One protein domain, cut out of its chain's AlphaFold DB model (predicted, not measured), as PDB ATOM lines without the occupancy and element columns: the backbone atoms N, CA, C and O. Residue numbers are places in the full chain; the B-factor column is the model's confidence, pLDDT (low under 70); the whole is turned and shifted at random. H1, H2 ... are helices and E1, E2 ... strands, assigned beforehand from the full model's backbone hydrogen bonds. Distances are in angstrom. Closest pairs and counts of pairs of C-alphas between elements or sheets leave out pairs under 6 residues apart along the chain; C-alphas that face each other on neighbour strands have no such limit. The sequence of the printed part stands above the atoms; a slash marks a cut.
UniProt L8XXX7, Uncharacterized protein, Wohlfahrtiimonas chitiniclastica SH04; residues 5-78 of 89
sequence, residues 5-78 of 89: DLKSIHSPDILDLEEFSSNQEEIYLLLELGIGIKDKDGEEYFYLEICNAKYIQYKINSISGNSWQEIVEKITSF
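AT A GLANCE: This is residues 5 to 78 of the 89 residues of an uncharacterized protein of Wohlfahrtiimonas chitiniclastica SH04 (UniProt L8XXX7). A strongly twisted, three-stranded antiparallel sheet makes one end of a long, flat shape; beyond E3, H1 and H2 fold back loosely, and residues 18 to 23 stick out. The printed part has 74 residues with E1, E2, E3, H1 and H2 in that order, class mixed. The sheet, E1 - E2 - E3, is a meander, each strand the antiparallel neighbour of the one before. It is only just loose, close to extended: radius of gyration of the C-alphas 16.9 A, spans 54 by 30 by 16 A.

HOW THE PARTS SIT: Look first at inner strand E2, residues 28 to 37. It forms hairpins with E1, residues 5 to 10 (N 7 and O 34, 2.8 A), and E3, residues 44 to 51 (N 31 and O 48, 2.8 A). H1, residues 53 to 62, and H2, residues 68 to 78, are close but not clearly touching, closest C-alphas Ile 60 and Ile 75 at 7.1 A; they run opposite ways at 37 degrees, only just steep. Neither is on the sheet, H1 only just, with 4 pairs of C-alphas within 10 A. Every O i to N i+4 pair is within hydrogen-bond range in H1, 6 of 7 in H2.

IN THESE COORDINATES: Find C-alpha 5 at (55.825, 24.911, 37.307), where E1 begins; E2 runs 29.0 A from first to last C-alpha, and H2 ends at C-alpha 78 at (33.366, 26.833, 55.099).

THE WHOLE: C-alphas Asp 39 and Asn 66, the farthest apart, are 54.7 A apart. The printed part has no cut; E1 to E2 is a long link; no printed residue is under 70.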
ATOM      1  N   ASP A   5      55.356  23.539  37.442       97.38
ATOM      2  CA  ASP A   5      55.825  24.911  37.307       97.38
ATOM      3  C   ASP A   5      54.654  25.866  37.539       97.38
ATOM      4  O   ASP A   5      53.573  25.663  36.977       97.38
ATOM      5  N   LEU A   6      54.859  26.867  38.397       97.25
ATOM      6  CA  LEU A   6      53.858  27.892  38.683       97.25
ATOM      7  C   LEU A   6      53.952  28.957  37.597       97.25
ATOM      8  O   LEU A   6      54.951  29.667  37.502       97.25
ATOM      9  N   LYS A   7      52.915  29.048  36.778       97.00
ATOM     10  CA  LYS A   7      52.896  29.883  35.580       97.00
ATOM     11  C   LYS A   7      52.202  31.211  35.796       97.00
ATOM     12  O   LYS A   7      52.624  32.218  35.231       97.00
ATOM     13  N   SER A   8      51.164  31.211  36.622       95.50
ATOM     14  CA  SER A   8      50.360  32.391  36.882       95.50
ATOM     15  C   SER A   8      49.782  32.375  38.296       95.50
ATOM     16  O   SER A   8      49.587  31.321  38.907       95.50
ATOM     17  N   ILE A   9      49.548  33.573  38.830       96.12
ATOM     18  CA  ILE A   9      48.794  33.803  40.060       96.12
ATOM     19  C   ILE A   9      47.785  34.898  39.736       96.12
ATOM     20  O   ILE A   9      48.165  36.011  39.370       96.12
ATOM     21  N   HIS A  10      46.508  34.575  39.876       94.62
ATOM     22  CA  HIS A  10      45.401  35.489  39.638       94.62
ATOM     23  C   HIS A  10      44.437  35.471  40.820       94.62
ATOM     24  O   HIS A  10      44.525  34.625  41.708       94.62
ATOM     25  N   SER A  11      43.526  36.435  40.851       94.88
ATOM     26  CA  SER A  11      42.387  36.426  41.756       94.88
ATOM     27  C   SER A  11      41.179  36.991  41.018       94.88
ATOM     28  O   SER A  11      41.301  38.054  40.405       94.88
ATOM     29  N   PRO A  12      40.007  36.343  41.080       93.38
ATOM     30  CA  PRO A  12      38.778  36.940  40.572       93.38
ATOM     31  C   PRO A  12      38.288  38.092  41.463       93.38
ATOM     32  O   PRO A  12      37.509  38.929  41.009       93.38
ATOM     33  N   ASP A  13      38.755  38.154  42.715       90.75
ATOM     34  CA  ASP A  13      38.351  39.160  43.699       90.75
ATOM     35  C   ASP A  13      39.195  40.442  43.614       90.75
ATOM     36  O   ASP A  13      38.757  41.509  44.050       90.75
ATOM     37  N   ILE A  14      40.419  40.347  43.082       92.19
ATOM     38  CA  ILE A  14      41.426  41.410  43.134       92.19
ATOM     39  C   ILE A  14      42.021  41.638  41.744       92.19
ATOM     40  O   ILE A  14      42.642  40.752  41.168       92.19
ATOM     41  N   LEU A  15      41.882  42.868  41.239       88.44
ATOM     42  CA  LEU A  15      42.372  43.251  39.912       88.44
ATOM     43  C   LEU A  15      43.908  43.244  39.812       88.44
ATOM     44  O   LEU A  15      44.444  42.797  38.803       88.44
ATOM     45  N   ASP A  16      44.594  43.749  40.840       91.94
ATOM     46  CA  ASP A  16      46.056  43.780  40.925       91.94
ATOM     47  C   ASP A  16      46.501  43.259  42.297       91.94
ATOM     48  O   ASP A  16      46.244  43.885  43.328       91.94
ATOM     49  N   LEU A  17      47.120  42.078  42.304       91.25
ATOM     50  CA  LEU A  17      47.593  41.420  43.520       91.25
ATOM     51  C   LEU A  17      48.870  42.053  44.083       91.25
ATOM     52  O   LEU A  17      49.085  41.971  45.290       91.25
ATOM     53  N   GLU A  18      49.711  42.672  43.249       90.25
ATOM     54  CA  GLU A  18      50.953  43.304  43.708       90.25
ATOM     55  C   GLU A  18      50.669  44.629  44.421       90.25
ATOM     56  O   GLU A  18      51.334  44.965  45.403       90.25
ATOM     57  N   GLU A  19      49.640  45.350  43.973       92.38
ATOM     58  CA  GLU A  19      49.176  46.590  44.602       92.38
ATOM     59  C   GLU A  19      48.084  46.370  45.664       92.38
ATOM     60  O   GLU A  19      47.613  47.325  46.295       92.38
ATOM     61  N   PHE A  20      47.672  45.120  45.894       89.62
ATOM     62  CA  PHE A  20      46.589  44.823  46.819       89.62
ATOM     63  C   PHE A  20      46.922  45.255  48.247       89.62
ATOM     64  O   PHE A  20      47.845  44.768  48.902       89.62
ATOM     65  N   SER A  21      46.074  46.132  48.773       89.00
ATOM     66  CA  SER A  21      46.010  46.450  50.190       89.00
ATOM     67  C   SER A  21      44.549  46.552  50.609       89.00
ATOM     68  O   SER A  21      43.706  47.063  49.871       89.00
ATOM     69  N   SER A  22      44.234  46.046  51.800       85.69
ATOM     70  CA  SER A  22      42.892  46.134  52.369       85.69
ATOM     71  C   SER A  22      42.917  46.966  53.642       85.69
ATOM     72  O   SER A  22      43.796  46.801  54.486       85.69
ATOM     73  N   ASN A  23      41.917  47.836  53.789       88.94
ATOM     74  CA  ASN A  23      41.641  48.553  55.036       88.94
ATOM     75  C   ASN A  23      40.684  47.775  55.956       88.94
ATOM     76  O   ASN A  23      40.320  48.276  57.019       88.94
ATOM     77  N   GLN A  24      40.222  46.591  55.540       89.81
ATOM     78  CA  GLN A  24      39.350  45.745  56.353       89.81
ATOM     79  C   GLN A  24      40.165  44.912  57.345       89.81
ATOM     80  O   GLN A  24      41.273  44.470  57.036       89.81
ATOM     81  N   GLU A  25      39.607  44.681  58.536       93.44
ATOM     82  CA  GLU A  25      40.231  43.805  59.532       93.44
ATOM     83  C   GLU A  25      40.105  42.331  59.142       93.44
ATOM     84  O   GLU A  25      41.046  41.561  59.331       93.44
ATOM     85  N   GLU A  26      38.959  41.927  58.598       95.06
ATOM     86  CA  GLU A  26      38.720  40.597  58.055       95.06
ATOM     87  C   GLU A  26      39.135  40.548  56.586       95.06
ATOM     88  O   GLU A  26      38.637  41.306  55.758       95.06
ATOM     89  N   ILE A  27      40.037  39.625  56.255       93.50
ATOM     90  CA  ILE A  27      40.503  39.422  54.883       93.50
ATOM     91  C   ILE A  27      40.130  38.008  54.460       93.50
ATOM     92  O   ILE A  27      40.440  37.050  55.174       93.50
ATOM     93  N   TYR A  28      39.491  37.904  53.298       92.50
ATOM     94  CA  TYR A  28      39.270  36.674  52.549       92.50
ATOM     95  C   TYR A  28      39.399  36.989  51.057       92.50
ATOM     96  O   TYR A  28      38.870  38.006  50.609       92.50
ATOM     97  N   LEU A  29      40.112  36.146  50.318       92.75
ATOM     98  CA  LEU A  29      40.285  36.251  48.872       92.75
ATOM     99  C   LEU A  29      40.541  34.869  48.269       92.75
ATOM    100  O   LEU A  29      41.202  34.029  48.884       92.75
ATOM    101  N   LEU A  30      40.047  34.655  47.057       93.75
ATOM    102  CA  LEU A  30      40.336  33.485  46.244       93.75
ATOM    103  C   LEU A  30      41.544  33.768  45.346       93.75
ATOM    104  O   LEU A  30      41.552  34.747  44.600       93.75
ATOM    105  N   LEU A  31      42.562  32.913  45.403       95.12
ATOM    106  CA  LEU A  31      43.642  32.864  44.423       95.12
ATOM    107  C   LEU A  31      43.429  31.715  43.444       95.12
ATOM    108  O   LEU A  31      43.046  30.610  43.824       95.12
ATOM    109  N   GLU A  32      43.767  31.975  42.191       96.00
ATOM    110  CA  GLU A  32      43.829  31.011  41.103       96.00
ATOM    111  C   GLU A  32      45.301  30.838  40.724       96.00
ATOM    112  O   GLU A  32      45.954  31.765  40.241       96.00
ATOM    113  N   LEU A  33      45.848  29.656  40.998       96.44
ATOM    114  CA  LEU A  33      47.224  29.298  40.680       96.44
ATOM    115  C   LEU A  33      47.231  28.513  39.371       96.44
ATOM    116  O   LEU A  33      46.784  27.365  39.341       96.44
ATOM    117  N   GLY A  34      47.743  29.106  38.296       97.31
ATOM    118  CA  GLY A  34      47.988  28.382  37.053       97.31
ATOM    119  C   GLY A  34      49.238  27.532  37.203       97.31
ATOM    120  O   GLY A  34      50.354  28.051  37.275       97.31
ATOM    121  N   ILE A  35      49.069  26.214  37.268       97.69
ATOM    122  CA  ILE A  35      50.172  25.260  37.388       97.69
ATOM    123  C   ILE A  35      50.203  24.397  36.134       97.69
ATOM    124  O   ILE A  35      49.200  23.821  35.719       97.69
ATOM    125  N   GLY A  36      51.378  24.289  35.519       97.31
ATOM    126  CA  GLY A  36      51.587  23.438  34.352       97.31
ATOM    127  C   GLY A  36      52.865  22.619  34.451       97.31
ATOM    128  O   GLY A  36      53.537  22.573  35.481       97.31
ATOM    129  N   ILE A  37      53.215  21.945  33.358       97.25
ATOM    130  CA  ILE A  37      54.467  21.189  33.274       97.25
ATOM    131  C   ILE A  37      55.594  22.147  32.885       97.25
ATOM    132  O   ILE A  37      55.461  22.899  31.916       97.25
ATOM    133  N   LYS A  38      56.716  22.065  33.603       97.06
ATOM    134  CA  LYS A  38      57.932  22.830  33.323       97.06
ATOM    135  C   LYS A  38      58.368  22.708  31.856       97.06
ATOM    136  O   LYS A  38      58.372  21.608  31.300       97.06
ATOM    137  N   ASP A  39      58.758  23.839  31.266       95.38
ATOM    138  CA  ASP A  39      59.241  23.973  29.881       95.38
ATOM    139  C   ASP A  39      58.237  23.511  28.796       95.38
ATOM    140  O   ASP A  39      58.625  23.192  27.670       95.38
ATOM    141  N   LYS A  40      56.937  23.449  29.115       96.00
ATOM    142  CA  LYS A  40      55.850  23.161  28.160       96.00
ATOM    143  C   LYS A  40      54.798  24.254  28.195       96.00
ATOM    144  O   LYS A  40      54.685  24.941  29.201       96.00
ATOM    145  N   ASP A  41      53.978  24.356  27.158       95.69
ATOM    146  CA  ASP A  41      52.798  25.227  27.154       95.69
ATOM    147  C   ASP A  41      51.620  24.600  27.921       95.69
ATOM    148  O   ASP A  41      51.540  23.378  28.066       95.69
ATOM    149  N   GLY A  42      50.705  25.448  28.401       94.88
ATOM    150  CA  GLY A  42      49.467  25.051  29.086       94.88
ATOM    151  C   GLY A  42      49.564  24.998  30.615       94.88
ATOM    152  O   GLY A  42      50.619  24.693  31.173       94.88
ATOM    153  N   GLU A  43      48.453  25.297  31.280       96.62
ATOM    154  CA  GLU A  43      48.272  25.243  32.733       96.62
ATOM    155  C   GLU A  43      46.853  24.806  33.079       96.62
ATOM    156  O   GLU A  43      45.932  24.943  32.272       96.62
ATOM    157  N   GLU A  44      46.705  24.291  34.291       96.12
ATOM    158  CA  GLU A  44      45.432  24.046  34.953       96.12
ATOM    159  C   GLU A  44      45.365  24.940  36.193       96.12
ATOM    160  O   GLU A  44      46.388  25.203  36.834       96.12
ATOM    161  N   TYR A  45      44.166  25.425  36.517       94.31
ATOM    162  CA  TYR A  45      43.967  26.289  37.673       94.31
ATOM    163  C   TYR A  45      43.694  25.475  38.932       94.31
ATOM    164  O   TYR A  45      42.809  24.621  38.957       94.31
ATOM    165  N   PHE A  46      44.440  25.804  39.982       93.31
ATOM    166  CA  PHE A  46      44.234  25.328  41.342       93.31
ATOM    167  C   PHE A  46      43.759  26.494  42.198       93.31
ATOM    168  O   PHE A  46      44.350  27.575  42.171       93.31
ATOM    169  N   TYR A  47      42.703  26.271  42.968       91.50
ATOM    170  CA  TYR A  47      42.082  27.307  43.782       91.50
ATOM    171  C   TYR A  47      42.663  27.303  45.195       91.50
ATOM    172  O   TYR A  47      42.789  26.252  45.826       91.50
ATOM    173  N   LEU A  48      43.008  28.484  45.704       91.31
ATOM    174  CA  LEU A  48      43.487  28.675  47.066       91.31
ATOM    175  C   LEU A  48      42.711  29.805  47.736       91.31
ATOM    176  O   LEU A  48      42.831  30.965  47.357       91.31
ATOM    177  N   GLU A  49      41.964  29.480  48.782       90.94
ATOM    178  CA  GLU A  49      41.326  30.481  49.632       90.94
ATOM    179  C   GLU A  49      42.326  30.999  50.671       90.94
ATOM    180  O   GLU A  49      42.861  30.242  51.484       90.94
ATOM    181  N   ILE A  50      42.572  32.307  50.670       91.31
ATOM    182  CA  ILE A  50      43.411  32.975  51.663       91.31
ATOM    183  C   ILE A  50      42.514  33.759  52.600       91.31
ATOM    184  O   ILE A  50      41.736  34.603  52.166       91.31
ATOM    185  N   CYS A  51      42.664  33.535  53.903       92.75
ATOM    186  CA  CYS A  51      42.010  34.354  54.910       92.75
ATOM    187  C   CYS A  51      42.891  34.591  56.134       92.75
ATOM    188  O   CYS A  51      43.860  33.873  56.384       92.75
ATOM    189  N   ASN A  52      42.549  35.617  56.913       94.50
ATOM    190  CA  ASN A  52      43.197  35.878  58.193       94.50
ATOM    191  C   ASN A  52      42.364  35.360  59.382       94.50
ATOM    192  O   ASN A  52      41.182  35.031  59.270       94.50
ATOM    193  N   ALA A  53      42.977  35.314  60.567       95.31
ATOM    194  CA  ALA A  53      42.313  34.814  61.775       95.31
ATOM    195  C   ALA A  53      41.055  35.620  62.161       95.31
ATOM    196  O   ALA A  53      40.125  35.070  62.750       95.31
ATOM    197  N   LYS A  54      41.012  36.915  61.817       96.69
ATOM    198  CA  LYS A  54      39.859  37.790  62.063       96.69
ATOM    199  C   LYS A  54      38.648  37.361  61.247       96.69
ATOM    200  O   LYS A  54      37.566  37.228  61.813       96.69
ATOM    201  N   TYR A  55      38.846  37.039  59.972       94.50
ATOM    202  CA  TYR A  55      37.794  36.486  59.125       94.50
ATOM    203  C   TYR A  55      37.233  35.172  59.684       94.50
ATOM    204  O   TYR A  55      36.016  35.020  59.792       94.50
ATOM    205  N   ILE A  56      38.103  34.252  60.119       92.88
ATOM    206  CA  ILE A  56      37.679  32.978  60.728       92.88
ATOM    207  C   ILE A  56      36.839  33.232  61.987       92.88
ATOM    208  O   ILE A  56      35.766  32.652  62.151       92.88
ATOM    209  N   GLN A  57      37.293  34.131  62.864       94.94
ATOM    210  CA  GLN A  57      36.560  34.497  64.075       94.94
ATOM    211  C   GLN A  57      35.193  35.113  63.753       94.94
ATOM    212  O   GLN A  57      34.196  34.730  64.365       94.94
ATOM    213  N   TYR A  58      35.132  36.032  62.786       94.31
ATOM    214  CA  TYR A  58      33.883  36.623  62.308       94.31
ATOM    215  C   TYR A  58      32.912  35.548  61.803       94.31
ATOM    216  O   TYR A  58      31.762  35.500  62.243       94.31
ATOM    217  N   LYS A  59      33.386  34.637  60.945       92.75
ATOM    218  CA  LYS A  59      32.577  33.545  60.394       92.75
ATOM    219  C   LYS A  59      32.017  32.644  61.486       92.75
ATOM    220  O   LYS A  59      30.804  32.467  61.537       92.75
ATOM    221  N   ILE A  60      32.858  32.142  62.390       92.50
ATOM    222  CA  ILE A  60      32.420  31.262  63.483       92.50
ATOM    223  C   ILE A  60      31.391  31.968  64.375       92.50
ATOM    224  O   ILE A  60      30.352  31.391  64.682       92.50
ATOM    225  N   ASN A  61      31.631  33.233  64.734       94.38
ATOM    226  CA  ASN A  61      30.714  34.001  65.582       94.38
ATOM    227  C   ASN A  61      29.381  34.339  64.893       94.38
ATOM    228  O   ASN A  61      28.400  34.628  65.576       94.38
ATOM    229  N   SER A  62      29.337  34.319  63.557       93.75
ATOM    230  CA  SER A  62      28.114  34.550  62.777       93.75
ATOM    231  C   SER A  62      27.210  33.314  62.661       93.75
ATOM    232  O   SER A  62      26.061  33.434  62.235       93.75
ATOM    233  N   ILE A  63      27.702  32.126  63.033       94.50
ATOM    234  CA  ILE A  63      26.956  30.872  62.911       94.50
ATOM    235  C   ILE A  63      26.049  30.671  64.129       94.50
ATOM    236  O   ILE A  63      26.481  30.678  65.278       94.50
ATOM    237  N   SER A  64      24.778  30.393  63.855       95.31
ATOM    238  CA  SER A  64      23.794  29.942  64.838       95.31
ATOM    239  C   SER A  64      22.947  28.806  64.263       95.31
ATOM    240  O   SER A  64      22.805  28.681  63.042       95.31
ATOM    241  N   GLY A  65      22.338  27.993  65.121       95.69
ATOM    242  CA  GLY A  65      21.459  26.897  64.710       95.69
ATOM    243  C   GLY A  65      20.569  26.418  65.850       95.69
ATOM    244  O   GLY A  65      20.805  26.742  67.013       95.69
ATOM    245  N   ASN A  66      19.543  25.644  65.509       97.69
ATOM    246  CA  ASN A  66      18.592  25.081  66.469       97.69
ATOM    247  C   ASN A  66      19.101  23.777  67.106       97.69
ATOM    248  O   ASN A  66      18.479  23.247  68.026       97.69
ATOM    249  N   SER A  67      20.215  23.238  66.607       97.81
ATOM    250  CA  SER A  67      20.872  22.034  67.113       97.81
ATOM    251  C   SER A  67      22.384  22.103  66.897       97.81
ATOM    252  O   SER A  67      22.872  22.863  66.057       97.81
ATOM    253  N   TRP A  68      23.131  21.275  67.629       95.94
ATOM    254  CA  TRP A  68      24.576  21.140  67.428       95.94
ATOM    255  C   TRP A  68      24.925  20.597  66.044       95.94
ATOM    256  O   TRP A  68      25.915  21.023  65.464       95.94
ATOM    257  N   GLN A  69      24.101  19.699  65.507       94.94
ATOM    258  CA  GLN A  69      24.265  19.137  64.170       94.94
ATOM    259  C   GLN A  69      24.216  20.243  63.112       94.94
ATOM    260  O   GLN A  69      25.141  20.362  62.318       94.94
ATOM    261  N   GLU A  70      23.212  21.122  63.182       94.75
ATOM    262  CA  GLU A  70      23.075  22.258  62.262       94.75
ATOM    263  C   GLU A  70      24.267  23.229  62.358       94.75
ATOM    264  O   GLU A  70      24.735  23.753  61.349       94.75
ATOM    265  N   ILE A  71      24.778  23.473  63.571       93.69
ATOM    266  CA  ILE A  71      25.957  24.326  63.777       93.69
ATOM    267  C   ILE A  71      27.198  23.693  63.136       93.69
ATOM    268  O   ILE A  71      27.931  24.381  62.432       93.69
ATOM    269  N   VAL A  72      27.427  22.393  63.351       90.62
ATOM    270  CA  VAL A  72      28.579  21.674  62.786       90.62
ATOM    271  C   VAL A  72      28.509  21.635  61.264       90.62
ATOM    272  O   VAL A  72      29.512  21.913  60.624       90.62
ATOM    273  N   GLU A  73      27.344  21.374  60.673       88.81
ATOM    274  CA  GLU A  73      27.170  21.384  59.213       88.81
ATOM    275  C   GLU A  73      27.534  22.744  58.597       88.81
ATOM    276  O   GLU A  73      28.261  22.801  57.606       88.81
ATOM    277  N   LYS A  74      27.100  23.849  59.220       90.50
ATOM    278  CA  LYS A  74      27.454  25.213  58.787       90.50
ATOM    279  C   LYS A  74      28.931  25.540  58.987       90.50
ATOM    280  O   LYS A  74      29.474  26.346  58.239       90.50
ATOM    281  N   ILE A  75      29.568  24.961  60.006       89.31
ATOM    282  CA  ILE A  75      31.009  25.118  60.212       89.31
ATOM    283  C   ILE A  75      31.774  24.362  59.127       89.31
ATOM    284  O   ILE A  75      32.656  24.911  58.476       89.31
ATOM    285  N   THR A  76      31.398  23.114  58.884       85.06
ATOM    286  CA  THR A  76      32.065  22.278  57.893       85.06
ATOM    287  C   THR A  76      31.962  22.884  56.496       85.06
ATOM    288  O   THR A  76      32.956  22.884  55.784       85.06
ATOM    289  N   SER A  77      30.839  23.507  56.120       82.00
ATOM    290  CA  SER A  77      30.675  24.073  54.772       82.00
ATOM    291  C   SER A  77      31.645  25.205  54.409       82.00
ATOM    292  O   SER A  77      31.732  25.552  53.238       82.00
ATOM    293  N   PHE A  78      32.324  25.832  55.380       78.31
ATOM    294  CA  PHE A  78      33.366  26.833  55.099       78.31
ATOM    295  C   PHE A  78      34.786  26.254  55.145       78.31
ATOM    296  O   PHE A  78      35.735  26.949  54.800       78.31
TER     297      PHE A  78